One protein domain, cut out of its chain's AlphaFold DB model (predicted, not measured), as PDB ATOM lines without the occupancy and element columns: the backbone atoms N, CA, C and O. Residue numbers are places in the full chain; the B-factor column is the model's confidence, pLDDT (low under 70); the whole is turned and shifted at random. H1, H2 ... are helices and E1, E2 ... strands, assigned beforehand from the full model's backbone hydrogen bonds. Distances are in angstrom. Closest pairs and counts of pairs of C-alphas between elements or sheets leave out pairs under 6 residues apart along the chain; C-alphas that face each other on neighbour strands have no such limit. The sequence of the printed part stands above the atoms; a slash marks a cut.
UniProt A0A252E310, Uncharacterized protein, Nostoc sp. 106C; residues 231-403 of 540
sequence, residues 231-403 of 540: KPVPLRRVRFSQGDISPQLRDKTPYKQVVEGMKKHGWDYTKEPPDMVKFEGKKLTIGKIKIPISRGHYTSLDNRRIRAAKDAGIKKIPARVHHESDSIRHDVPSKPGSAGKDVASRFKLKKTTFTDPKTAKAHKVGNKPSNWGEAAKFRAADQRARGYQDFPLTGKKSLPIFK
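This is residues 231 to 403 of the 540 residues of an uncharacterized protein of Nostoc sp. 106C (UniProt A0A252E310). The model has little regular structure: a curled sheet of five strands, like part of a barrel, has H2 and H4 over one face, the hairpin of E4 and E5 reaches outward, and much of the rest is long stretches with no named element, among them residues 324 to 342 and 347 to 371. Of 173 printed residues, 69 lie in four named helices and seven named strands, class mixed; the mixed sheet runs E1 E7 E3 E6 E2. It is compact, C-alpha radius of gyration 16.9 A, spanning 51 by 40 by 37 A.

E1 is residues 231-234, from C-alpha 231 at (138.719, -4.615, 121.076), E2 238-240, H1 255-265, E3 275-279, E4 283-286, E5 289-292, E6 297-300, H2 303-311, E7 316-323, H3 343-346, and H4 372-384, ending at C-alpha 384 at (110.935, -10.574, 131.100).

E7 and E1 are antiparallel, N 233 to O 317 2.8 A. H4 runs across the strands, C-alphas 277 and 372 closest at 6.2 A. H1 touches H2, C-alphas 259 and 308 closest at 5.1 A. Every O i to N i+4 pair in H1 and H2 is within hydrogen-bond range, 8 of 9 in H4.

The printed part has no cut; the long link E7 to H3 has pLDDT under 70 at residues 330-341.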
ATOM      1  N   LYS A 231     138.593  -3.778 122.279       87.25
ATOM      2  CA  LYS A 231     138.719  -4.615 121.076       87.25
ATOM      3  C   LYS A 231     137.733  -4.174 119.988       87.25
ATOM      4  O   LYS A 231     136.631  -3.738 120.321       87.25
ATOM      5  N   PRO A 232     138.082  -4.317 118.694       91.75
ATOM      6  CA  PRO A 232     137.150  -4.077 117.599       91.75
ATOM      7  C   PRO A 232     136.100  -5.198 117.538       91.75
ATOM      8  O   PRO A 232     136.396  -6.330 117.150       91.75
ATOM      9  N   VAL A 233     134.854  -4.892 117.904       94.69
ATOM     10  CA  VAL A 233     133.737  -5.848 117.894       94.69
ATOM     11  C   VAL A 233     132.877  -5.662 116.637       94.69
ATOM     12  O   VAL A 233     132.386  -4.560 116.393       94.69
ATOM     13  N   PRO A 234     132.638  -6.719 115.833       96.25
ATOM     14  CA  PRO A 234     131.762  -6.641 114.666       96.25
ATOM     15  C   PRO A 234     130.283  -6.656 115.079       96.25
ATOM     16  O   PRO A 234     129.816  -7.629 115.680       96.25
ATOM     17  N   LEU A 235     129.510  -5.632 114.692       94.81
ATOM     18  CA  LEU A 235     128.124  -5.451 115.155       94.81
ATOM     19  C   LEU A 235     127.182  -6.603 114.762       94.81
ATOM     20  O   LEU A 235     126.226  -6.883 115.487       94.81
ATOM     21  N   ARG A 236     127.493  -7.349 113.690       94.62
ATOM     22  CA  ARG A 236     126.764  -8.577 113.301       94.62
ATOM     23  C   ARG A 236     126.789  -9.692 114.360       94.62
ATOM     24  O   ARG A 236     125.916 -10.553 114.346       94.62
ATOM     25  N   ARG A 237     127.768  -9.684 115.279       95.06
ATOM     26  CA  ARG A 237     127.874 -10.622 116.419       95.06
ATOM     27  C   ARG A 237     127.320 -10.046 117.728       95.06
ATOM     28  O   ARG A 237     127.415 -10.718 118.752       95.06
ATOM     29  N   VAL A 238     126.777  -8.824 117.713       96.50
ATOM     30  CA  VAL A 238     126.278  -8.145 118.916       96.50
ATOM     31  C   VAL A 238     124.778  -8.367 119.090       96.50
ATOM     32  O   VAL A 238     123.978  -8.026 118.212       96.50
ATOM     33  N   ARG A 239     124.424  -8.900 120.258       96.88
ATOM     34  CA  ARG A 239     123.078  -9.026 120.813       96.88
ATOM     35  C   ARG A 239     122.809  -7.910 121.823       96.88
ATOM     36  O   ARG A 239     123.737  -7.377 122.435       96.88
ATOM     37  N   PHE A 240     121.541  -7.591 122.032       96.56
ATOM     38  CA  PHE A 240     121.098  -6.581 122.986       96.56
ATOM     39  C   PHE A 240     120.616  -7.231 124.283       96.56
ATOM     40  O   PHE A 240     119.956  -8.270 124.249       96.56
ATOM     41  N   SER A 241     120.931  -6.616 125.426       94.81
ATOM     42  CA  SER A 241     120.446  -7.039 126.755       94.81
ATOM     43  C   SER A 241     119.062  -6.478 127.109       94.81
ATOM     44  O   SER A 241     118.581  -6.700 128.218       94.81
ATOM     45  N   GLN A 242     118.436  -5.729 126.196       92.00
ATOM     46  CA  GLN A 242     117.119  -5.120 126.383       92.00
ATOM     47  C   GLN A 242     116.200  -5.347 125.182       92.00
ATOM     48  O   GLN A 242     116.681  -5.441 124.052       92.00
ATOM     49  N   GLY A 243     114.891  -5.410 125.447       85.25
ATOM     50  CA  GLY A 243     113.839  -5.369 124.429       85.25
ATOM     51  C   GLY A 243     113.544  -3.943 123.966       85.25
ATOM     52  O   GLY A 243     113.317  -3.734 122.777       85.25
ATOM     53  N   ASP A 244     113.666  -2.967 124.872       86.75
ATOM     54  CA  ASP A 244     113.503  -1.541 124.585       86.75
ATOM     55  C   ASP A 244     114.723  -0.665 124.900       86.75
ATOM     56  O   ASP A 244     115.622  -1.004 125.679       86.75
ATOM     57  N   ILE A 245     114.714   0.523 124.297       86.12
ATOM     58  CA  ILE A 245     115.576   1.655 124.625       86.12
ATOM     59  C   ILE A 245     114.768   2.961 124.703       86.12
ATOM     60  O   ILE A 245     113.702   3.097 124.111       86.12
ATOM     61  N   SER A 246     115.288   3.939 125.447       80.94
ATOM     62  CA  SER A 246     114.766   5.315 125.437       80.94
ATOM     63  C   SER A 246     115.128   6.020 124.114       80.94
ATOM     64  O   SER A 246     116.217   5.752 123.592       80.94
ATOM     65  N   PRO A 247     114.272   6.929 123.600       76.31
ATOM     66  CA  PRO A 247     114.553   7.755 122.416       76.31
ATOM     67  C   PRO A 247     115.652   8.814 122.630       76.31
ATOM     68  O   PRO A 247     116.072   9.468 121.677       76.31
ATOM     69  N   GLN A 248     116.161   8.974 123.853       83.44
ATOM     70  CA  GLN A 248     117.269   9.870 124.197       83.44
ATOM     71  C   GLN A 248     118.419   9.072 124.830       83.44
ATOM     72  O   GLN A 248     118.216   7.967 125.345       83.44
ATOM     73  N   LEU A 249     119.641   9.608 124.816       81.62
ATOM     74  CA  LEU A 249     120.785   9.076 125.569       81.62
ATOM     75  C   LEU A 249     120.749   9.538 127.044       81.62
ATOM     76  O   LEU A 249     119.728  10.004 127.542       81.62
ATOM     77  N   ARG A 250     121.802   9.263 127.829       77.31
ATOM     78  CA  ARG A 250     121.834   9.598 129.274       77.31
ATOM     79  C   ARG A 250     122.042  11.098 129.522       77.31
ATOM     80  O   ARG A 250     121.580  11.618 130.527       77.31
ATOM     81  N   ASP A 251     122.733  11.741 128.600       81.31
ATOM     82  CA  ASP A 251     123.007  13.173 128.451       81.31
ATOM     83  C   ASP A 251     121.843  13.943 127.794       81.31
ATOM     84  O   ASP A 251     122.006  15.101 127.426       81.31
ATOM     85  N   LYS A 252     120.667  13.310 127.649       83.69
ATOM     86  CA  LYS A 252     119.489  13.816 126.920       83.69
ATOM     87  C   LYS A 252     119.697  14.016 125.411       83.69
ATOM     88  O   LYS A 252     118.764  14.453 124.743       83.69
ATOM     89  N   THR A 253     120.846  13.647 124.830       82.50
ATOM     90  CA  THR A 253     121.048  13.758 123.377       82.50
ATOM     91  C   THR A 253     120.014  12.896 122.632       82.50
ATOM     92  O   THR A 253     119.938  11.687 122.893       82.50
ATOM     93  N   PRO A 254     119.212  13.463 121.708       88.38
ATOM     94  CA  PRO A 254     118.237  12.707 120.928       88.38
ATOM     95  C   PRO A 254     118.898  11.589 120.122       88.38
ATOM     96  O   PRO A 254     119.900  11.808 119.439       88.38
ATOM     97  N   TYR A 255     118.307  10.393 120.131       86.94
ATOM     98  CA  TYR A 255     118.849   9.223 119.434       86.94
ATOM     99  C   TYR A 255     119.131   9.495 117.944       86.94
ATOM    100  O   TYR A 255     120.175   9.095 117.426       86.94
ATOM    101  N   LYS A 256     118.243  10.241 117.269       85.31
ATOM    102  CA  LYS A 256     118.400  10.630 115.858       85.31
ATOM    103  C   LYS A 256     119.687  11.430 115.613       85.31
ATOM    104  O   LYS A 256     120.383  11.155 114.643       85.31
ATOM    105  N   GLN A 257     120.047  12.358 116.506       89.31
ATOM    106  CA  GLN A 257     121.290  13.135 116.378       89.31
ATOM    107  C   GLN A 257     122.532  12.240 116.489       89.31
ATOM    108  O   GLN A 257     123.493  12.433 115.750       89.31
ATOM    109  N   VAL A 258     122.495  11.217 117.353       89.56
ATOM    110  CA  VAL A 258     123.592  10.241 117.478       89.56
ATOM    111  C   VAL A 258     123.745   9.408 116.206       89.56
ATOM    112  O   VAL A 258     124.872   9.170 115.778       89.56
ATOM    113  N   VAL A 259     122.641   8.999 115.570       90.31
ATOM    114  CA  VAL A 259     122.680   8.278 114.285       90.31
ATOM    115  C   VAL A 259     123.257   9.148 113.169       90.31
ATOM    116  O   VAL A 259     124.156   8.693 112.470       90.31
ATOM    117  N   GLU A 260     122.799  10.394 113.010       92.00
ATOM    118  CA  GLU A 260     123.329  11.281 111.962       92.00
ATOM    119  C   GLU A 260     124.801  11.652 112.205       92.00
ATOM    120  O   GLU A 260     125.606  11.617 111.273       92.00
ATOM    121  N   GLY A 261     125.196  11.890 113.460       92.38
ATOM    122  CA  GLY A 261     126.604  12.051 113.832       92.38
ATOM    123  C   GLY A 261     127.443  10.821 113.473       92.38
ATOM    124  O   GLY A 261     128.511  10.960 112.879       92.38
ATOM    125  N   MET A 262     126.933   9.613 113.744       94.88
ATOM    126  CA  MET A 262     127.609   8.357 113.401       94.88
ATOM    127  C   MET A 262     127.673   8.073 111.895       94.88
ATOM    128  O   MET A 262     128.659   7.499 111.437       94.88
ATOM    129  N   LYS A 263     126.673   8.489 111.109       94.25
ATOM    130  CA  LYS A 263     126.719   8.414 109.639       94.25
ATOM    131  C   LYS A 263     127.769   9.361 109.059       94.25
ATOM    132  O   LYS A 263     128.491   8.978 108.147       94.25
ATOM    133  N   LYS A 264     127.856  10.587 109.588       94.81
ATOM    134  CA  LYS A 264     128.740  11.646 109.074       94.81
ATOM    135  C   LYS A 264     130.202  11.485 109.509       94.81
ATOM    136  O   LYS A 264     131.100  11.780 108.729       94.81
ATOM    137  N   HIS A 265     130.441  11.039 110.743       93.75
ATOM    138  CA  HIS A 265     131.774  11.022 111.364       93.75
ATOM    139  C   HIS A 265     132.245   9.626 111.804       93.75
ATOM    140  O   HIS A 265     133.360   9.476 112.303       93.75
ATOM    141  N   GLY A 266     131.427   8.586 111.619       91.88
ATOM    142  CA  GLY A 266     131.721   7.243 112.111       91.88
ATOM    143  C   GLY A 266     131.573   7.125 113.630       91.88
ATOM    144  O   GLY A 266     130.810   7.843 114.273       91.88
ATOM    145  N   TRP A 267     132.286   6.175 114.232       92.00
ATOM    146  CA  TRP A 267     132.271   6.019 115.686       92.00
ATOM    147  C   TRP A 267     133.122   7.106 116.362       92.00
ATOM    148  O   TRP A 267     134.299   7.245 116.044       92.00
ATOM    149  N   ASP A 268     132.565   7.816 117.345       87.50
ATOM    150  CA  ASP A 268     133.312   8.795 118.145       87.50
ATOM    151  C   ASP A 268     134.273   8.095 119.128       87.50
ATOM    152  O   ASP A 268     133.869   7.548 120.162       87.50
ATOM    153  N   TYR A 269     135.564   8.106 118.789       84.00
ATOM    154  CA  TYR A 269     136.644   7.521 119.590       84.00
ATOM    155  C   TYR A 269     137.035   8.360 120.819       84.00
ATOM    156  O   TYR A 269     137.801   7.869 121.645       84.00
ATOM    157  N   THR A 270     136.521   9.588 120.972       80.00
ATOM    158  CA  THR A 270     136.772  10.430 122.160       80.00
ATOM    159  C   THR A 270     135.910  10.022 123.358       80.00
ATOM    160  O   THR A 270     136.243  10.331 124.503       80.00
ATOM    161  N   LYS A 271     134.798   9.313 123.121       83.06
ATOM    162  CA  LYS A 271     133.893   8.829 124.175       83.06
ATOM    163  C   LYS A 271     134.348   7.478 124.716       83.06
ATOM    164  O   LYS A 271     134.871   6.637 123.987       83.06
ATOM    165  N   GLU A 272     134.041   7.220 125.989       82.25
ATOM    166  CA  GLU A 272     134.302   5.920 126.618       82.25
ATOM    167  C   GLU A 272     133.692   4.763 125.797       82.25
ATOM    168  O   GLU A 272     132.498   4.810 125.469       82.25
ATOM    169  N   PRO A 273     134.452   3.697 125.485       87.38
ATOM    170  CA  PRO A 273     133.936   2.571 124.716       87.38
ATOM    171  C   PRO A 273     132.839   1.828 125.499       87.38
ATOM    172  O   PRO A 273     132.952   1.686 126.719       87.38
ATOM    173  N   PRO A 274     131.787   1.323 124.830       90.56
ATOM    174  CA  PRO A 274     130.702   0.596 125.478       90.56
ATOM    175  C   PRO A 274     131.188  -0.732 126.063       90.56
ATOM    176  O   PRO A 274     131.983  -1.441 125.440       90.56
ATOM    177  N   ASP A 275     130.648  -1.098 127.224       90.56
ATOM    178  CA  ASP A 275     130.860  -2.416 127.817       90.56
ATOM    179  C   ASP A 275     130.081  -3.503 127.060       90.56
ATOM    180  O   ASP A 275     128.883  -3.378 126.760       90.56
ATOM    181  N   MET A 276     130.775  -4.602 126.774       93.56
ATOM    182  CA  MET A 276     130.225  -5.800 126.155       93.56
ATOM    183  C   MET A 276     130.696  -7.055 126.873       93.56
ATOM    184  O   MET A 276     131.864  -7.185 127.228       93.56
ATOM    185  N   VAL A 277     129.787  -8.019 126.987       95.38
ATOM    186  CA  VAL A 277     130.063  -9.336 127.563       95.38
ATOM    187  C   VAL A 277     130.201 -10.349 126.435       95.38
ATOM    188  O   VAL A 277     129.280 -10.512 125.632       95.38
ATOM    189  N   LYS A 278     131.350 -11.015 126.340       95.50
ATOM    190  CA  LYS A 278     131.605 -12.099 125.390       95.50
ATOM    191  C   LYS A 278     131.112 -13.413 125.994       95.50
ATOM    192  O   LYS A 278     131.716 -13.929 126.931       95.50
ATOM    193  N   PHE A 279     130.051 -13.957 125.409       94.06
ATOM    194  CA  PHE A 279     129.583 -15.313 125.666       94.06
ATOM    195  C   PHE A 279     130.297 -16.286 124.730       94.06
ATOM    196  O   PHE A 279     130.380 -16.039 123.519       94.06
ATOM    197  N   GLU A 280     130.816 -17.385 125.269       90.94
ATOM    198  CA  GLU A 280     131.568 -18.346 124.467       90.94
ATOM    199  C   GLU A 280     130.682 -19.203 123.564       90.94
ATOM    200  O   GLU A 280     129.490 -19.424 123.796       90.94
ATOM    201  N   GLY A 281     131.296 -19.669 122.476       87.50
ATOM    202  CA  GLY A 281     130.673 -20.620 121.563       87.50
ATOM    203  C   GLY A 281     130.558 -22.007 122.192       87.50
ATOM    204  O   GLY A 281     131.404 -22.402 122.997       87.50
ATOM    205  N   LYS A 282     129.541 -22.777 121.791       85.94
ATOM    206  CA  LYS A 282     129.471 -24.197 122.152       85.94
ATOM    207  C   LYS A 282     130.644 -24.932 121.494       85.94
ATOM    208  O   LYS A 282     130.964 -24.686 120.327       85.94
ATOM    209  N   LYS A 283     131.254 -25.857 122.231       87.81
ATOM    210  CA  LYS A 283     132.286 -26.776 121.738       87.81
ATOM    211  C   LYS A 283     131.799 -28.206 121.955       87.81
ATOM    212  O   LYS A 283     131.264 -28.500 123.019       87.81
ATOM    213  N   LEU A 284     131.972 -29.057 120.952       84.62
ATOM    214  CA  LEU A 284     131.816 -30.501 121.068       84.62
ATOM    215  C   LEU A 284     133.158 -31.082 121.515       84.62
ATOM    216  O   LEU A 284     134.191 -30.755 120.927       84.62
ATOM    217  N   THR A 285     133.147 -31.917 122.547       89.06
ATOM    218  CA  THR A 285     134.345 -32.611 123.033       89.06
ATOM    219  C   THR A 285     134.265 -34.070 122.607       89.06
ATOM    220  O   THR A 285     133.285 -34.737 122.925       89.06
ATOM    221  N   ILE A 286     135.281 -34.561 121.896       84.50
ATOM    222  CA  ILE A 286     135.425 -35.969 121.506       84.50
ATOM    223  C   ILE A 286     136.802 -36.421 121.999       84.50
ATOM    224  O   ILE A 286     137.833 -36.036 121.443       84.50
ATOM    225  N   GLY A 287     136.831 -37.170 123.104       90.38
ATOM    226  CA  GLY A 287     138.070 -37.467 123.826       90.38
ATOM    227  C   GLY A 287     138.805 -36.181 124.227       90.38
ATOM    228  O   GLY A 287     138.233 -35.301 124.868       90.38
ATOM    229  N   LYS A 288     140.071 -36.040 123.812       89.00
ATOM    230  CA  LYS A 288     140.879 -34.826 124.050       89.00
ATOM    231  C   LYS A 288     140.593 -33.680 123.054       89.00
ATOM    232  O   LYS A 288     141.028 -32.554 123.290       89.00
ATOM    233  N   ILE A 289     139.863 -33.927 121.961       85.19
ATOM    234  CA  ILE A 289     139.629 -32.953 120.880       85.19
ATOM    235  C   ILE A 289     138.417 -32.069 121.212       85.19
ATOM    236  O   ILE A 289     137.345 -32.574 121.539       85.19
ATOM    237  N   LYS A 290     138.562 -30.739 121.092       85.94
ATOM    238  CA  LYS A 290     137.494 -29.749 121.340       85.94
ATOM    239  C   LYS A 290     137.156 -28.976 120.059       85.94
ATOM    240  O   LYS A 290     137.837 -28.012 119.717       85.94
ATOM    241  N   ILE A 291     136.081 -29.369 119.379       84.12
ATOM    242  CA  ILE A 291     135.640 -28.805 118.093       84.12
ATOM    243  C   ILE A 291     134.629 -27.666 118.341       84.12
ATOM    244  O   ILE A 291     133.610 -27.895 118.994       84.12
ATOM    245  N   PRO A 292     134.846 -26.432 117.847       81.75
ATOM    246  CA  PRO A 292     133.884 -25.341 118.008       81.75
ATOM    247  C   PRO A 292     132.659 -25.536 117.098       81.75
ATOM    248  O   PRO A 292     132.739 -25.335 115.891       81.75
ATOM    249  N   ILE A 293     131.508 -25.870 117.690       84.75
ATOM    250  CA  ILE A 293     130.238 -26.093 116.971       84.75
ATOM    251  C   ILE A 293     129.360 -24.838 116.876       84.75
ATOM    252  O   ILE A 293     128.400 -24.803 116.112       84.75
ATOM    253  N   SER A 294     129.675 -23.772 117.618       84.00
ATOM    254  CA  SER A 294     129.110 -22.449 117.344       84.00
ATOM    255  C   SER A 294     130.112 -21.329 117.604       84.00
ATOM    256  O   SER A 294     131.025 -21.443 118.421       84.00
ATOM    257  N   ARG A 295     129.943 -20.202 116.905       85.69
ATOM    258  CA  ARG A 295     130.694 -18.974 117.188       85.69
ATOM    259  C   ARG A 295     130.016 -18.236 118.342       85.69
ATOM    260  O   ARG A 295     128.837 -17.908 118.244       85.69
ATOM    261  N   GLY A 296     130.776 -17.929 119.395       91.50
ATOM    262  CA  GLY A 296     130.302 -17.102 120.511       91.50
ATOM    263  C   GLY A 296     129.841 -15.706 120.067       91.50
ATOM    264  O   GLY A 296     130.164 -15.245 118.962       91.50
ATOM    265  N   HIS A 297     129.117 -15.001 120.928       95.25
ATOM    266  CA  HIS A 297     128.541 -13.686 120.630       95.25
ATOM    267  C   HIS A 297     128.894 -12.651 121.697       95.25
ATOM    268  O   HIS A 297     129.397 -12.979 122.766       95.25
ATOM    269  N   TYR A 298     128.627 -11.387 121.386       97.00
ATOM    270  CA  TYR A 298     128.795 -10.277 122.318       97.00
ATOM    271  C   TYR A 298     127.421  -9.778 122.735       97.00
ATOM    272  O   TYR A 298     126.544  -9.638 121.884       97.00
ATOM    273  N   THR A 299     127.229  -9.478 124.011       97.69
ATOM    274  CA  THR A 299     125.982  -8.912 124.527       97.69
ATOM    275  C   THR A 299     126.269  -7.528 125.071       97.69
ATOM    276  O   THR A 299     127.115  -7.356 125.948       97.69
ATOM    277  N   SER A 300     125.598  -6.525 124.507       96.25
ATOM    278  CA  SER A 300     125.801  -5.131 124.884       96.25
ATOM    279  C   SER A 300     125.161  -4.808 126.230       96.25
ATOM    280  O   SER A 300     124.025  -5.205 126.500       96.25
ATOM    281  N   LEU A 301     125.865  -4.024 127.045       93.44
ATOM    282  CA  LEU A 301     125.315  -3.375 128.237       93.44
ATOM    283  C   LEU A 301     124.895  -1.913 127.960       93.44
ATOM    284  O   LEU A 301     124.222  -1.302 128.790       93.44
ATOM    285  N   ASP A 302     125.208  -1.393 126.767       90.12
ATOM    286  CA  ASP A 302     124.904  -0.042 126.277       90.12
ATOM    287  C   ASP A 302     124.095  -0.092 124.965       90.12
ATOM    288  O   ASP A 302     124.545   0.266 123.874       90.12
ATOM    289  N   ASN A 303     122.867  -0.599 125.068       93.88
ATOM    290  CA  ASN A 303     122.052  -0.931 123.899       93.88
ATOM    291  C   ASN A 303     121.753   0.275 122.983       93.88
ATOM    292  O   ASN A 303     121.601   0.078 121.781       93.88
ATOM    293  N   ARG A 304     121.716   1.511 123.514       92.56
ATOM    294  CA  ARG A 304     121.434   2.736 122.738       92.56
ATOM    295  C   ARG A 304     122.540   3.051 121.736       92.56
ATOM    296  O   ARG A 304     122.255   3.146 120.546       92.56
ATOM    297  N   ARG A 305     123.801   3.154 122.180       93.19
ATOM    298  CA  ARG A 305     124.924   3.474 121.275       93.19
ATOM    299  C   ARG A 305     125.183   2.362 120.257       93.19
ATOM    300  O   ARG A 305     125.533   2.642 119.117       93.19
ATOM    301  N   ILE A 306     124.942   1.103 120.633       95.06
ATOM    302  CA  ILE A 306     125.039  -0.035 119.705       95.06
ATOM    303  C   ILE A 306     123.920  -0.031 118.662       95.06
ATOM    304  O   ILE A 306     124.174  -0.356 117.503       95.06
ATOM    305  N   ARG A 307     122.692   0.323 119.056       94.75
ATOM    306  CA  ARG A 307     121.561   0.465 118.135       94.75
ATOM    307  C   ARG A 307     121.829   1.613 117.152       94.75
ATOM    308  O   ARG A 307     121.750   1.374 115.954       94.75
ATOM    309  N   ALA A 308     122.312   2.761 117.641       94.00
ATOM    310  CA  ALA A 308     122.709   3.893 116.800       94.00
ATOM    311  C   ALA A 308     123.797   3.521 115.780       94.00
ATOM    312  O   ALA A 308     123.654   3.806 114.597       94.00
ATOM    313  N   ALA A 309     124.837   2.800 116.209       95.50
ATOM    314  CA  ALA A 309     125.902   2.366 115.309       95.50
ATOM    315  C   ALA A 309     125.418   1.361 114.243       95.50
ATOM    316  O   ALA A 309     125.899   1.404 113.113       95.50
ATOM    317  N   LYS A 310     124.449   0.484 114.560       95.19
ATOM    318  CA  LYS A 310     123.817  -0.392 113.554       95.19
ATOM    319  C   LYS A 310     122.977   0.407 112.554       95.19
ATOM    320  O   LYS A 310     123.115   0.177 111.357       95.19
ATOM    321  N   ASP A 311     122.170   1.352 113.028       92.75
ATOM    322  CA  ASP A 311     121.302   2.185 112.180       92.75
ATOM    323  C   ASP A 311     122.103   3.188 111.322       92.75
ATOM    324  O   ASP A 311     121.661   3.579 110.245       92.75
ATOM    325  N   ALA A 312     123.313   3.552 111.755       93.62
ATOM    326  CA  ALA A 312     124.299   4.301 110.974       93.62
ATOM    327  C   ALA A 312     125.144   3.426 110.017       93.62
ATOM    328  O   ALA A 312     126.066   3.928 109.379       93.62
ATOM    329  N   GLY A 313     124.881   2.116 109.921       94.81
ATOM    330  CA  GLY A 313     125.587   1.202 109.009       94.81
ATOM    331  C   GLY A 313     127.006   0.793 109.440       94.81
ATOM    332  O   GLY A 313     127.729   0.156 108.667       94.81
ATOM    333  N   ILE A 314     127.430   1.107 110.669       94.38
ATOM    334  CA  ILE A 314     128.788   0.823 111.151       94.38
ATOM    335  C   ILE A 314     128.995  -0.693 111.321       94.38
ATOM    336  O   ILE A 314     128.284  -1.379 112.054       94.38
ATOM    337  N   LYS A 315     130.025  -1.250 110.672       95.25
ATOM    338  CA  LYS A 315     130.283  -2.706 110.668       95.25
ATOM    339  C   LYS A 315     131.026  -3.209 111.918       95.25
ATOM    340  O   LYS A 315     130.807  -4.348 112.347       95.25
ATOM    341  N   LYS A 316     131.912  -2.392 112.499       95.62
ATOM    342  CA  LYS A 316     132.748  -2.696 113.679       95.62
ATOM    343  C   LYS A 316     132.890  -1.446 114.552       95.62
ATOM    344  O   LYS A 316     132.994  -0.358 114.003       95.62
ATOM    345  N   ILE A 317     132.965  -1.612 115.871       93.94
ATOM    346  CA  ILE A 317     133.220  -0.515 116.824       93.94
ATOM    347  C   ILE A 317     134.301  -0.910 117.841       93.94
ATOM    348  O   ILE A 317     134.471  -2.110 118.083       93.94
ATOM    349  N   PRO A 318     134.997   0.039 118.490       93.69
ATOM    350  CA  PRO A 318     135.714  -0.251 119.727       93.69
ATOM    351  C   PRO A 318     134.712  -0.569 120.849       93.69
ATOM    352  O   PRO A 318     133.715   0.128 121.021       93.69
ATOM    353  N   ALA A 319     134.971  -1.610 121.636       91.38
ATOM    354  CA  ALA A 319     134.190  -1.936 122.831       91.38
ATOM    355  C   ALA A 319     135.103  -2.475 123.934       91.38
ATOM    356  O   ALA A 319     136.094  -3.145 123.634       91.38
ATOM    357  N   ARG A 320     134.762  -2.218 125.202       90.25
ATOM    358  CA  ARG A 320     135.414  -2.849 126.356       90.25
ATOM    359  C   ARG A 320     134.814  -4.245 126.511       90.25
ATOM    360  O   ARG A 320     133.633  -4.379 126.817       90.25
ATOM    361  N   VAL A 321     135.596  -5.274 126.189       90.81
ATOM    362  CA  VAL A 321     135.122  -6.661 126.116       90.81
ATOM    363  C   VAL A 321     135.562  -7.435 127.348       90.81
ATOM    364  O   VAL A 321     136.739  -7.775 127.474       90.81
ATOM    365  N   HIS A 322     134.582  -7.790 128.170       91.31
ATOM    366  CA  HIS A 322     134.715  -8.681 129.322       91.31
ATOM    367  C   HIS A 322     134.233 -10.085 128.932       91.31
ATOM    368  O   HIS A 322     133.295 -10.221 128.144       91.31
ATOM    369  N   HIS A 323     134.861 -11.144 129.428       92.12
ATOM    370  CA  HIS A 323     134.405 -12.527 129.260       92.12
ATOM    371  C   HIS A 323     133.244 -12.841 130.223       92.12
ATOM    372  O   HIS A 323     133.105 -12.198 131.260       92.12
ATOM    373  N   GLU A 324     132.386 -13.822 129.907       92.25
ATOM    374  CA  GLU A 324     131.210 -14.124 130.750       92.25
ATOM    375  C   GLU A 324     131.568 -14.579 132.179       92.25
ATOM    376  O   GLU A 324     130.748 -14.418 133.078       92.25
ATOM    377  N   SER A 325     132.784 -15.089 132.399       91.31
ATOM    378  CA  SER A 325     133.301 -15.473 133.721       91.31
ATOM    379  C   SER A 325     134.142 -14.401 134.422       91.31
ATOM    380  O   SER A 325     134.544 -14.638 135.555       91.31
ATOM    381  N   ASP A 326     134.458 -13.275 133.775       88.62
ATOM    382  CA  ASP A 326     135.307 -12.250 134.393       88.62
ATOM    383  C   ASP A 326     134.558 -11.617 135.576       88.62
ATOM    384  O   ASP A 326     133.392 -11.218 135.440       88.62
ATOM    385  N   SER A 327     135.221 -11.515 136.727       87.00
ATOM    386  CA  SER A 327     134.675 -10.875 137.925       87.00
ATOM    387  C   SER A 327     134.320  -9.413 137.650       87.00
ATOM    388  O   SER A 327     135.063  -8.682 136.988       87.00
ATOM    389  N   ILE A 328     133.177  -8.960 138.165       82.56
ATOM    390  CA  ILE A 328     132.781  -7.553 138.058       82.56
ATOM    391  C   ILE A 328     133.238  -6.804 139.313       82.56
ATOM    392  O   ILE A 328     132.734  -7.027 140.406       82.56
ATOM    393  N   ARG A 329     134.238  -5.932 139.148       71.56
ATOM    394  CA  ARG A 329     134.879  -5.185 140.244       71.56
ATOM    395  C   ARG A 329     133.856  -4.367 141.048       71.56
ATOM    396  O   ARG A 329     133.024  -3.660 140.468       71.56
ATOM    397  N   HIS A 330     133.955  -4.440 142.373       58.81
ATOM    398  CA  HIS A 330     133.040  -3.774 143.310       58.81
ATOM    399  C   HIS A 330     133.555  -2.411 143.810       58.81
ATOM    400  O   HIS A 330     132.804  -1.677 144.447       58.81
ATOM    401  N   ASP A 331     134.806  -2.060 143.510       51.75
ATOM    402  CA  ASP A 331     135.595  -1.133 144.331       51.75
ATOM    403  C   ASP A 331     136.749  -0.409 143.602       51.75
ATOM    404  O   ASP A 331     137.434   0.406 144.216       51.75
ATOM    405  N   VAL A 332     136.977  -0.616 142.299       46.09
ATOM    406  CA  VAL A 332     138.117   0.042 141.625       46.09
ATOM    407  C   VAL A 332     137.831   1.527 141.307       46.09
ATOM    408  O   VAL A 332     136.804   1.843 140.690       46.09
ATOM    409  N   PRO A 333     138.734   2.458 141.686       45.72
ATOM    410  CA  PRO A 333     138.645   3.879 141.354       45.72
ATOM    411  C   PRO A 333     138.501   4.157 139.853       45.72
ATOM    412  O   PRO A 333     139.250   3.643 139.027       45.72
ATOM    413  N   SER A 334     137.578   5.051 139.476       43.22
ATOM    414  CA  SER A 334     137.445   5.495 138.071       43.22
ATOM    415  C   SER A 334     138.544   6.468 137.610       43.22
ATOM    416  O   SER A 334     138.659   6.752 136.422       43.22
ATOM    417  N   LYS A 335     139.316   6.992 138.564       42.12
ATOM    418  CA  LYS A 335     140.524   7.819 138.436       42.12
ATOM    419  C   LYS A 335     141.414   7.532 139.657       42.12
ATOM    420  O   LYS A 335     140.835   7.252 140.713       42.12
ATOM    421  N   PRO A 336     142.751   7.657 139.578       37.12
ATOM    422  CA  PRO A 336     143.601   7.697 140.771       37.12
ATOM    423  C   PRO A 336     143.046   8.700 141.798       37.12
ATOM    424  O   PRO A 336     142.589   9.776 141.410       37.12
ATOM    425  N   GLY A 337     142.997   8.320 143.077       44.34
ATOM    426  CA  GLY A 337     142.457   9.162 144.157       44.34
ATOM    427  C   GLY A 337     140.926   9.324 144.210       44.34
ATOM    428  O   GLY A 337     140.437  10.086 145.036       44.34
ATOM    429  N   SER A 338     140.142   8.636 143.368       49.94
ATOM    430  CA  SER A 338     138.669   8.634 143.488       49.94
ATOM    431  C   SER A 338     138.155   7.420 144.262       49.94
ATOM    432  O   SER A 338     138.704   6.331 144.129       49.94
ATOM    433  N   ALA A 339     137.064   7.569 145.018       49.84
ATOM    434  CA  ALA A 339     136.403   6.422 145.638       49.84
ATOM    435  C   ALA A 339     135.987   5.381 144.579       49.84
ATOM    436  O   ALA A 339     135.491   5.726 143.495       49.84
ATOM    437  N   GLY A 340     136.186   4.106 144.915       55.16
ATOM    438  CA  GLY A 340     135.787   2.966 144.103       55.16
ATOM    439  C   GLY A 340     134.323   3.031 143.692       55.16
ATOM    440  O   GLY A 340     133.439   3.178 144.535       55.16
ATOM    441  N   LYS A 341     134.033   2.919 142.393       59.00
ATOM    442  CA  LYS A 341     132.641   2.868 141.926       59.00
ATOM    443  C   LYS A 341     132.211   1.414 141.836       59.00
ATOM    444  O   LYS A 341     132.662   0.722 140.930       59.00
ATOM    445  N   ASP A 342     131.279   0.998 142.692       74.31
ATOM    446  CA  ASP A 342     130.628  -0.315 142.600       74.31
ATOM    447  C   ASP A 342     129.890  -0.457 141.260       74.31
ATOM    448  O   ASP A 342     128.748  -0.013 141.070       74.31
ATOM    449  N   VAL A 343     130.583  -1.059 140.290       80.25
ATOM    450  CA  VAL A 343     130.072  -1.269 138.937       80.25
ATOM    451  C   VAL A 343     128.934  -2.287 138.971       80.25
ATOM    452  O   VAL A 343     127.936  -2.107 138.269       80.25
ATOM    453  N   ALA A 344     129.025  -3.300 139.836       86.44
ATOM    454  CA  ALA A 344     128.008  -4.333 139.991       86.44
ATOM    455  C   ALA A 344     126.658  -3.758 140.450       86.44
ATOM    456  O   ALA A 344     125.614  -4.147 139.923       86.44
ATOM    457  N   SER A 345     126.655  -2.760 141.343       87.25
ATOM    458  CA  SER A 345     125.427  -2.061 141.769       87.25
ATOM    459  C   SER A 345     124.626  -1.444 140.615       87.25
ATOM    460  O   SER A 345     123.396  -1.358 140.701       87.25
ATOM    461  N   ARG A 346     125.265  -1.070 139.494       86.25
ATOM    462  CA  ARG A 346     124.552  -0.589 138.289       86.25
ATOM    463  C   ARG A 346     123.689  -1.678 137.645       86.25
ATOM    464  O   ARG A 346     122.669  -1.364 137.022       86.25
ATOM    465  N   PHE A 347     124.101  -2.932 137.806       91.12
ATOM    466  CA  PHE A 347     123.544  -4.124 137.172       91.12
ATOM    467  C   PHE A 347     122.795  -5.047 138.144       91.12
ATOM    468  O   PHE A 347     122.391  -6.131 137.731       91.12
ATOM    469  N   LYS A 348     122.564  -4.618 139.397       93.00
ATOM    470  CA  LYS A 348     121.730  -5.354 140.361       93.00
ATOM    471  C   LYS A 348     120.364  -5.709 139.763       93.00
ATOM    472  O   LYS A 348     119.777  -4.884 139.059       93.00
ATOM    473  N   LEU A 349     119.872  -6.909 140.059       92.75
ATOM    474  CA  LEU A 349     118.580  -7.421 139.595       92.75
ATOM    475  C   LEU A 349     117.439  -6.648 140.280       92.75
ATOM    476  O   LEU A 349     117.484  -6.464 141.498       92.75
ATOM    477  N   LYS A 350     116.442  -6.141 139.535       91.62
ATOM    478  CA  LYS A 350     115.491  -5.135 140.070       91.62
ATOM    479  C   LYS A 350     114.027  -5.537 140.018       91.62
ATOM    480  O   LYS A 350     113.240  -4.965 140.766       91.62
ATOM    481  N   LYS A 351     113.638  -6.414 139.090       88.69
ATOM    482  CA  LYS A 351     112.221  -6.654 138.774       88.69
ATOM    483  C   LYS A 351     111.753  -8.098 138.920       88.69
ATOM    484  O   LYS A 351     110.549  -8.316 138.920       88.69
ATOM    485  N   THR A 352     112.650  -9.075 139.019       90.12
ATOM    486  CA  THR A 352     112.264 -10.492 139.093       90.12
ATOM    487  C   THR A 352     113.315 -11.347 139.790       90.12
ATOM    488  O   THR A 352     114.463 -10.932 139.927       90.12
ATOM    489  N   THR A 353     112.906 -12.541 140.205       92.56
ATOM    490  CA  THR A 353     113.764 -13.640 140.649       92.56
ATOM    491  C   THR A 353     113.824 -14.656 139.508       92.56
ATOM    492  O   THR A 353     112.790 -14.965 138.920       92.56
ATOM    493  N   PHE A 354     115.002 -15.180 139.169       90.81
ATOM    494  CA  PHE A 354     115.135 -16.195 138.114       90.81
ATOM    495  C   PHE A 354     116.233 -17.211 138.432       90.81
ATOM    496  O   PHE A 354     117.209 -16.891 139.110       90.81
ATOM    497  N   THR A 355     116.100 -18.418 137.887       91.50
ATOM    498  CA  THR A 355     117.145 -19.448 137.915       91.50
ATOM    499  C   THR A 355     117.886 -19.457 136.582       91.50
ATOM    500  O   THR A 355     117.259 -19.470 135.522       91.50
ATOM    501  N   ASP A 356     119.219 -19.422 136.609       88.81
ATOM    502  CA  ASP A 356     120.034 -19.522 135.397       88.81
ATOM    503  C   ASP A 356     120.019 -20.969 134.863       88.81
ATOM    504  O   ASP A 356     120.522 -21.872 135.533       88.81
ATOM    505  N   PRO A 357     119.497 -21.224 133.646       84.31
ATOM    506  CA  PRO A 357     119.393 -22.575 133.096       84.31
ATOM    507  C   PRO A 357     120.748 -23.212 132.749       84.31
ATOM    508  O   PRO A 357     120.789 -24.406 132.478       84.31
ATOM    509  N   LYS A 358     121.859 -22.453 132.721       84.44
ATOM    510  CA  LYS A 358     123.207 -23.025 132.533       84.44
ATOM    511  C   LYS A 358     123.828 -23.550 133.832       84.44
ATOM    512  O   LYS A 358     124.680 -24.426 133.758       84.44
ATOM    513  N   THR A 359     123.498 -22.958 134.980       87.06
ATOM    514  CA  THR A 359     124.211 -23.185 136.257       87.06
ATOM    515  C   THR A 359     123.298 -23.637 137.395       87.06
ATOM    516  O   THR A 359     123.786 -23.857 138.497       87.06
ATOM    517  N   ALA A 360     121.983 -23.713 137.157       91.06
ATOM    518  CA  ALA A 360     120.935 -23.920 138.161       91.06
ATOM    519  C   ALA A 360     120.935 -22.899 139.325       91.06
ATOM    520  O   ALA A 360     120.197 -23.055 140.296       91.06
ATOM    521  N   LYS A 361     121.717 -21.814 139.229       91.94
ATOM    522  CA  LYS A 361     121.836 -20.795 140.278       91.94
ATOM    523  C   LYS A 361     120.587 -19.914 140.312       91.94
ATOM    524  O   LYS A 361     120.249 -19.270 139.319       91.94
ATOM    525  N   ALA A 362     119.924 -19.861 141.464       93.69
ATOM    526  CA  ALA A 362     118.810 -18.951 141.709       93.69
ATOM    527  C   ALA A 362     119.313 -17.539 142.067       93.69
ATOM    528  O   ALA A 362     120.191 -17.366 142.915       93.69
ATOM    529  N   HIS A 363     118.725 -16.518 141.449       94.00
ATOM    530  CA  HIS A 363     119.027 -15.106 141.677       94.00
ATOM    531  C   HIS A 363     117.765 -14.366 142.115       94.00
ATOM    532  O   HIS A 363     116.767 -14.384 141.395       94.00
ATOM    533  N   LYS A 364     117.813 -13.704 143.277       95.38
ATOM    534  CA  LYS A 364     116.691 -12.948 143.856       95.38
ATOM    535  C   LYS A 364     116.779 -11.458 143.504       95.38
ATOM    536  O   LYS A 364     117.857 -10.940 143.205       95.38
ATOM    537  N   VAL A 365     115.644 -10.759 143.554       95.12
ATOM    538  CA  VAL A 365     115.603  -9.288 143.457       95.12
ATOM    539  C   VAL A 365     116.549  -8.674 144.496       95.12
ATOM    540  O   VAL A 365     116.573  -9.098 145.645       95.12
ATOM    541  N   GLY A 366     117.335  -7.677 144.087       92.44
ATOM    542  CA  GLY A 366     118.352  -7.036 144.921       92.44
ATOM    543  C   GLY A 366     119.764  -7.597 144.733       92.44
ATOM    544  O   GLY A 366     120.719  -6.841 144.925       92.44
ATOM    545  N   ASN A 367     119.921  -8.850 144.281       93.81
ATOM    546  CA  ASN A 367     121.238  -9.454 144.066       93.81
ATOM    547  C   ASN A 367     122.096  -8.594 143.118       93.81
ATOM    548  O   ASN A 367     121.652  -8.198 142.033       93.81
ATOM    549  N   LYS A 368     123.350  -8.343 143.511       93.81
ATOM    550  CA  LYS A 368     124.400  -7.822 142.623       93.81
ATOM    551  C   LYS A 368     125.004  -8.991 141.826       93.81
ATOM    552  O   LYS A 368     125.078 -10.094 142.367       93.81
ATOM    553  N   PRO A 369     125.399  -8.795 140.558       93.44
ATOM    554  CA  PRO A 369     126.123  -9.819 139.810       93.44
ATOM    555  C   PRO A 369     127.544  -9.978 140.364       93.44
ATOM    556  O   PRO A 369     128.156  -8.977 140.732       93.44
ATOM    557  N   SER A 370     128.077 -11.203 140.379       91.19
ATOM    558  CA  SER A 370     129.483 -11.472 140.738       91.19
ATOM    559  C   SER A 370     130.433 -11.460 139.535       91.19
ATOM    560  O   SER A 370     131.636 -11.256 139.679       91.19
ATOM    561  N   ASN A 371     129.898 -11.629 138.325       93.00
ATOM    562  CA  ASN A 371     130.647 -11.616 137.069       93.00
ATOM    563  C   ASN A 371     129.882 -10.875 135.962       93.00
ATOM    564  O   ASN A 371     128.672 -10.629 136.049       93.00
ATOM    565  N   TRP A 372     130.582 -10.531 134.882       93.38
ATOM    566  CA  TRP A 372     129.985  -9.837 133.739       93.38
ATOM    567  C   TRP A 372     128.901 -10.666 133.026       93.38
ATOM    568  O   TRP A 372     127.932 -10.098 132.515       93.38
ATOM    569  N   GLY A 373     128.993 -12.002 133.040       94.69
ATOM    570  CA  GLY A 373     127.944 -12.899 132.546       94.69
ATOM    571  C   GLY A 373     126.615 -12.709 133.279       94.69
ATOM    572  O   GLY A 373     125.581 -12.518 132.637       94.69
ATOM    573  N   GLU A 374     126.640 -12.703 134.611       95.31
ATOM    574  CA  GLU A 374     125.491 -12.383 135.464       95.31
ATOM    575  C   GLU A 374     124.984 -10.959 135.210       95.31
ATOM    576  O   GLU A 374     123.781 -10.774 135.047       95.31
ATOM    577  N   ALA A 375     125.865  -9.965 135.056       94.62
ATOM    578  CA  ALA A 375     125.456  -8.584 134.773       94.62
ATOM    579  C   ALA A 375     124.638  -8.455 133.469       94.62
ATOM    580  O   ALA A 375     123.641  -7.728 133.423       94.62
ATOM    581  N   ALA A 376     125.005  -9.192 132.412       95.88
ATOM    582  CA  ALA A 376     124.210  -9.267 131.185       95.88
ATOM    583  C   ALA A 376     122.881 -10.021 131.389       95.88
ATOM    584  O   ALA A 376     121.837  -9.548 130.927       95.88
ATOM    585  N   LYS A 377     122.904 -11.154 132.106       95.75
ATOM    586  CA  LYS A 377     121.711 -11.969 132.396       95.75
ATOM    587  C   LYS A 377     120.694 -11.224 133.254       95.75
ATOM    588  O   LYS A 377     119.505 -11.302 132.967       95.75
ATOM    589  N   PHE A 378     121.133 -10.450 134.245       95.44
ATOM    590  CA  PHE A 378     120.250  -9.701 135.142       95.44
ATOM    591  C   PHE A 378     119.486  -8.617 134.378       95.44
ATOM    592  O   PHE A 378     118.273  -8.504 134.532       95.44
ATOM    593  N   ARG A 379     120.155  -7.882 133.474       94.19
ATOM    594  CA  ARG A 379     119.490  -6.912 132.579       94.19
ATOM    595  C   ARG A 379     118.426  -7.560 131.696       94.19
ATOM    596  O   ARG A 379     117.363  -6.967 131.507       94.19
ATOM    597  N   ALA A 380     118.732  -8.746 131.166       93.00
ATOM    598  CA  ALA A 380     117.853  -9.519 130.297       93.00
ATOM    599  C   ALA A 380     116.657 -10.124 131.062       93.00
ATOM    600  O   ALA A 380     115.529 -10.060 130.577       93.00
ATOM    601  N   ALA A 381     116.866 -10.635 132.278       92.94
ATOM    602  CA  ALA A 381     115.803 -11.097 133.172       92.94
ATOM    603  C   ALA A 381     114.851  -9.949 133.558       92.94
ATOM    604  O   ALA A 381     113.633 -10.091 133.461       92.94
ATOM    605  N   ASP A 382     115.399  -8.769 133.864       92.50
ATOM    606  CA  ASP A 382     114.643  -7.530 134.096       92.50
ATOM    607  C   ASP A 382     113.762  -7.105 132.893       92.50
ATOM    608  O   ASP A 382     112.882  -6.265 133.075       92.50
ATOM    609  N   GLN A 383     113.982  -7.635 131.675       89.44
ATOM    610  CA  GLN A 383     113.085  -7.422 130.522       89.44
ATOM    611  C   GLN A 383     111.859  -8.333 130.562       89.44
ATOM    612  O   GLN A 383     110.761  -7.879 130.246       89.44
ATOM    613  N   ARG A 384     112.033  -9.597 130.970       86.69
ATOM    614  CA  ARG A 384     110.935 -10.574 131.100       86.69
ATOM    615  C   ARG A 384     109.850 -10.034 132.022       86.69
ATOM    616  O   ARG A 384     108.677 -10.004 131.673       86.69
ATOM    617  N   ALA A 385     110.292  -9.457 133.133       83.94
ATOM    618  CA  ALA A 385     109.471  -8.775 134.127       83.94
ATOM    619  C   ALA A 385     108.807  -7.459 133.657       83.94
ATOM    620  O   ALA A 385     108.099  -6.824 134.432       83.94
ATOM    621  N   ARG A 386     109.074  -7.002 132.426       78.81
ATOM    622  CA  ARG A 386     108.504  -5.785 131.815       78.81
ATOM    623  C   ARG A 386     107.626  -6.086 130.597       78.81
ATOM    624  O   ARG A 386     107.343  -5.178 129.827       78.81
ATOM    625  N   GLY A 387     107.229  -7.344 130.405       77.56
ATOM    626  CA  GLY A 387     106.378  -7.768 129.289       77.56
ATOM    627  C   GLY A 387     107.126  -8.386 128.106       77.56
ATOM    628  O   GLY A 387     106.483  -8.978 127.247       77.56
ATOM    629  N   TYR A 388     108.466  -8.367 128.074       79.62
ATOM    630  CA  TYR A 388     109.232  -9.146 127.090       79.62
ATOM    631  C   TYR A 388     109.334 -10.608 127.528       79.62
ATOM    632  O   TYR A 388     110.418 -11.090 127.877       79.62
ATOM    633  N   GLN A 389     108.194 -11.301 127.546       80.00
ATOM    634  CA  GLN A 389     108.131 -12.734 127.820       80.00
ATOM    635  C   GLN A 389     109.168 -13.472 126.948       80.00
ATOM    636  O   GLN A 389     109.484 -13.065 125.828       80.00
ATOM    637  N   ASP A 390     109.827 -14.462 127.547       82.56
ATOM    638  CA  ASP A 390     110.910 -15.255 126.950       82.56
ATOM    639  C   ASP A 390     112.162 -14.513 126.445       82.56
ATOM    640  O   ASP A 390     113.030 -15.127 125.818       82.56
ATOM    641  N   PHE A 391     112.362 -13.229 126.788       86.50
ATOM    642  CA  PHE A 391     113.571 -12.491 126.393       86.50
ATOM    643  C   PHE A 391     114.858 -13.283 126.729       86.50
ATOM    644  O   PHE A 391     115.060 -13.639 127.897       86.50
ATOM    645  N   PRO A 392     115.745 -13.605 125.763       92.12
ATOM    646  CA  PRO A 392     116.868 -14.504 126.027       92.12
ATOM    647  C   PRO A 392     117.854 -13.927 127.051       92.12
ATOM    648  O   PRO A 392     118.336 -12.809 126.878       92.12
ATOM    649  N   LEU A 393     118.225 -14.706 128.076       91.81
ATOM    650  CA  LEU A 393     119.128 -14.250 129.148       91.81
ATOM    651  C   LEU A 393     120.521 -13.828 128.641       91.81
ATOM    652  O   LEU A 393     121.167 -12.978 129.240       91.81
ATOM    653  N   THR A 394     120.984 -14.371 127.513       92.44
ATOM    654  CA  THR A 394     122.243 -13.955 126.864       92.44
ATOM    655  C   THR A 394     122.041 -12.895 125.772       92.44
ATOM    656  O   THR A 394     122.971 -12.597 125.022       92.44
ATOM    657  N   GLY A 395     120.852 -12.294 125.687       92.06
ATOM    658  CA  GLY A 395     120.488 -11.212 124.772       92.06
ATOM    659  C   GLY A 395     119.838 -11.652 123.452       92.06
ATOM    660  O   GLY A 395     120.013 -12.780 122.975       92.06
ATOM    661  N   LYS A 396     119.107 -10.722 122.825       92.38
ATOM    662  CA  LYS A 396     118.370 -10.905 121.557       92.38
ATOM    663  C   LYS A 396     119.156 -10.309 120.373       92.38
ATOM    664  O   LYS A 396     119.826  -9.290 120.527       92.38
ATOM    665  N   LYS A 397     119.126 -10.950 119.192       91.62
ATOM    666  CA  LYS A 397     119.807 -10.449 117.969       91.62
ATOM    667  C   LYS A 397     119.039  -9.292 117.315       91.62
ATOM    668  O   LYS A 397     119.674  -8.400 116.751       91.62
ATOM    669  N   SER A 398     117.702  -9.323 117.390       88.06
ATOM    670  CA  SER A 398     116.837  -8.255 116.882       88.06
ATOM    671  C   SER A 398     117.166  -6.929 117.556       88.06
ATOM    672  O   SER A 398     117.599  -6.894 118.709       88.06
ATOM    673  N   LEU A 399     116.949  -5.843 116.829       87.31
ATOM    674  CA  LEU A 399     117.120  -4.496 117.348       87.31
ATOM    675  C   LEU A 399     116.096  -4.235 118.478       87.31
ATOM    676  O   LEU A 399     114.969  -4.721 118.368       87.31
ATOM    677  N   PRO A 400     116.453  -3.513 119.558       88.56
ATOM    678  CA  PRO A 400     115.478  -3.068 120.547       88.56
ATOM    679  C   PRO A 400     114.539  -2.027 119.933       88.56
ATOM    680  O   PRO A 400     114.978  -1.217 119.107       88.56
ATOM    681  N   ILE A 401     113.276  -2.040 120.356       86.12
ATOM    682  CA  ILE A 401     112.287  -1.017 119.993       86.12
ATOM    683  C   ILE A 401     112.494   0.250 120.831       86.12
ATOM    684  O   ILE A 401     113.143   0.222 121.880       86.12
ATOM    685  N   PHE A 402     111.950   1.377 120.379       76.69
ATOM    686  CA  PHE A 402     111.837   2.543 121.248       76.69
ATOM    687  C   PHE A 402     110.678   2.340 122.210       76.69
ATOM    688  O   PHE A 402     109.633   1.817 121.827       76.69
ATOM    689  N   LYS A 403     110.861   2.757 123.462       75.12
ATOM    690  CA  LYS A 403     109.719   2.921 124.358       75.12
ATOM    691  C   LYS A 403     108.776   3.957 123.748       75.12
ATOM    692  O   LYS A 403     109.285   5.016 123.373       75.12
TER     693      LYS A 403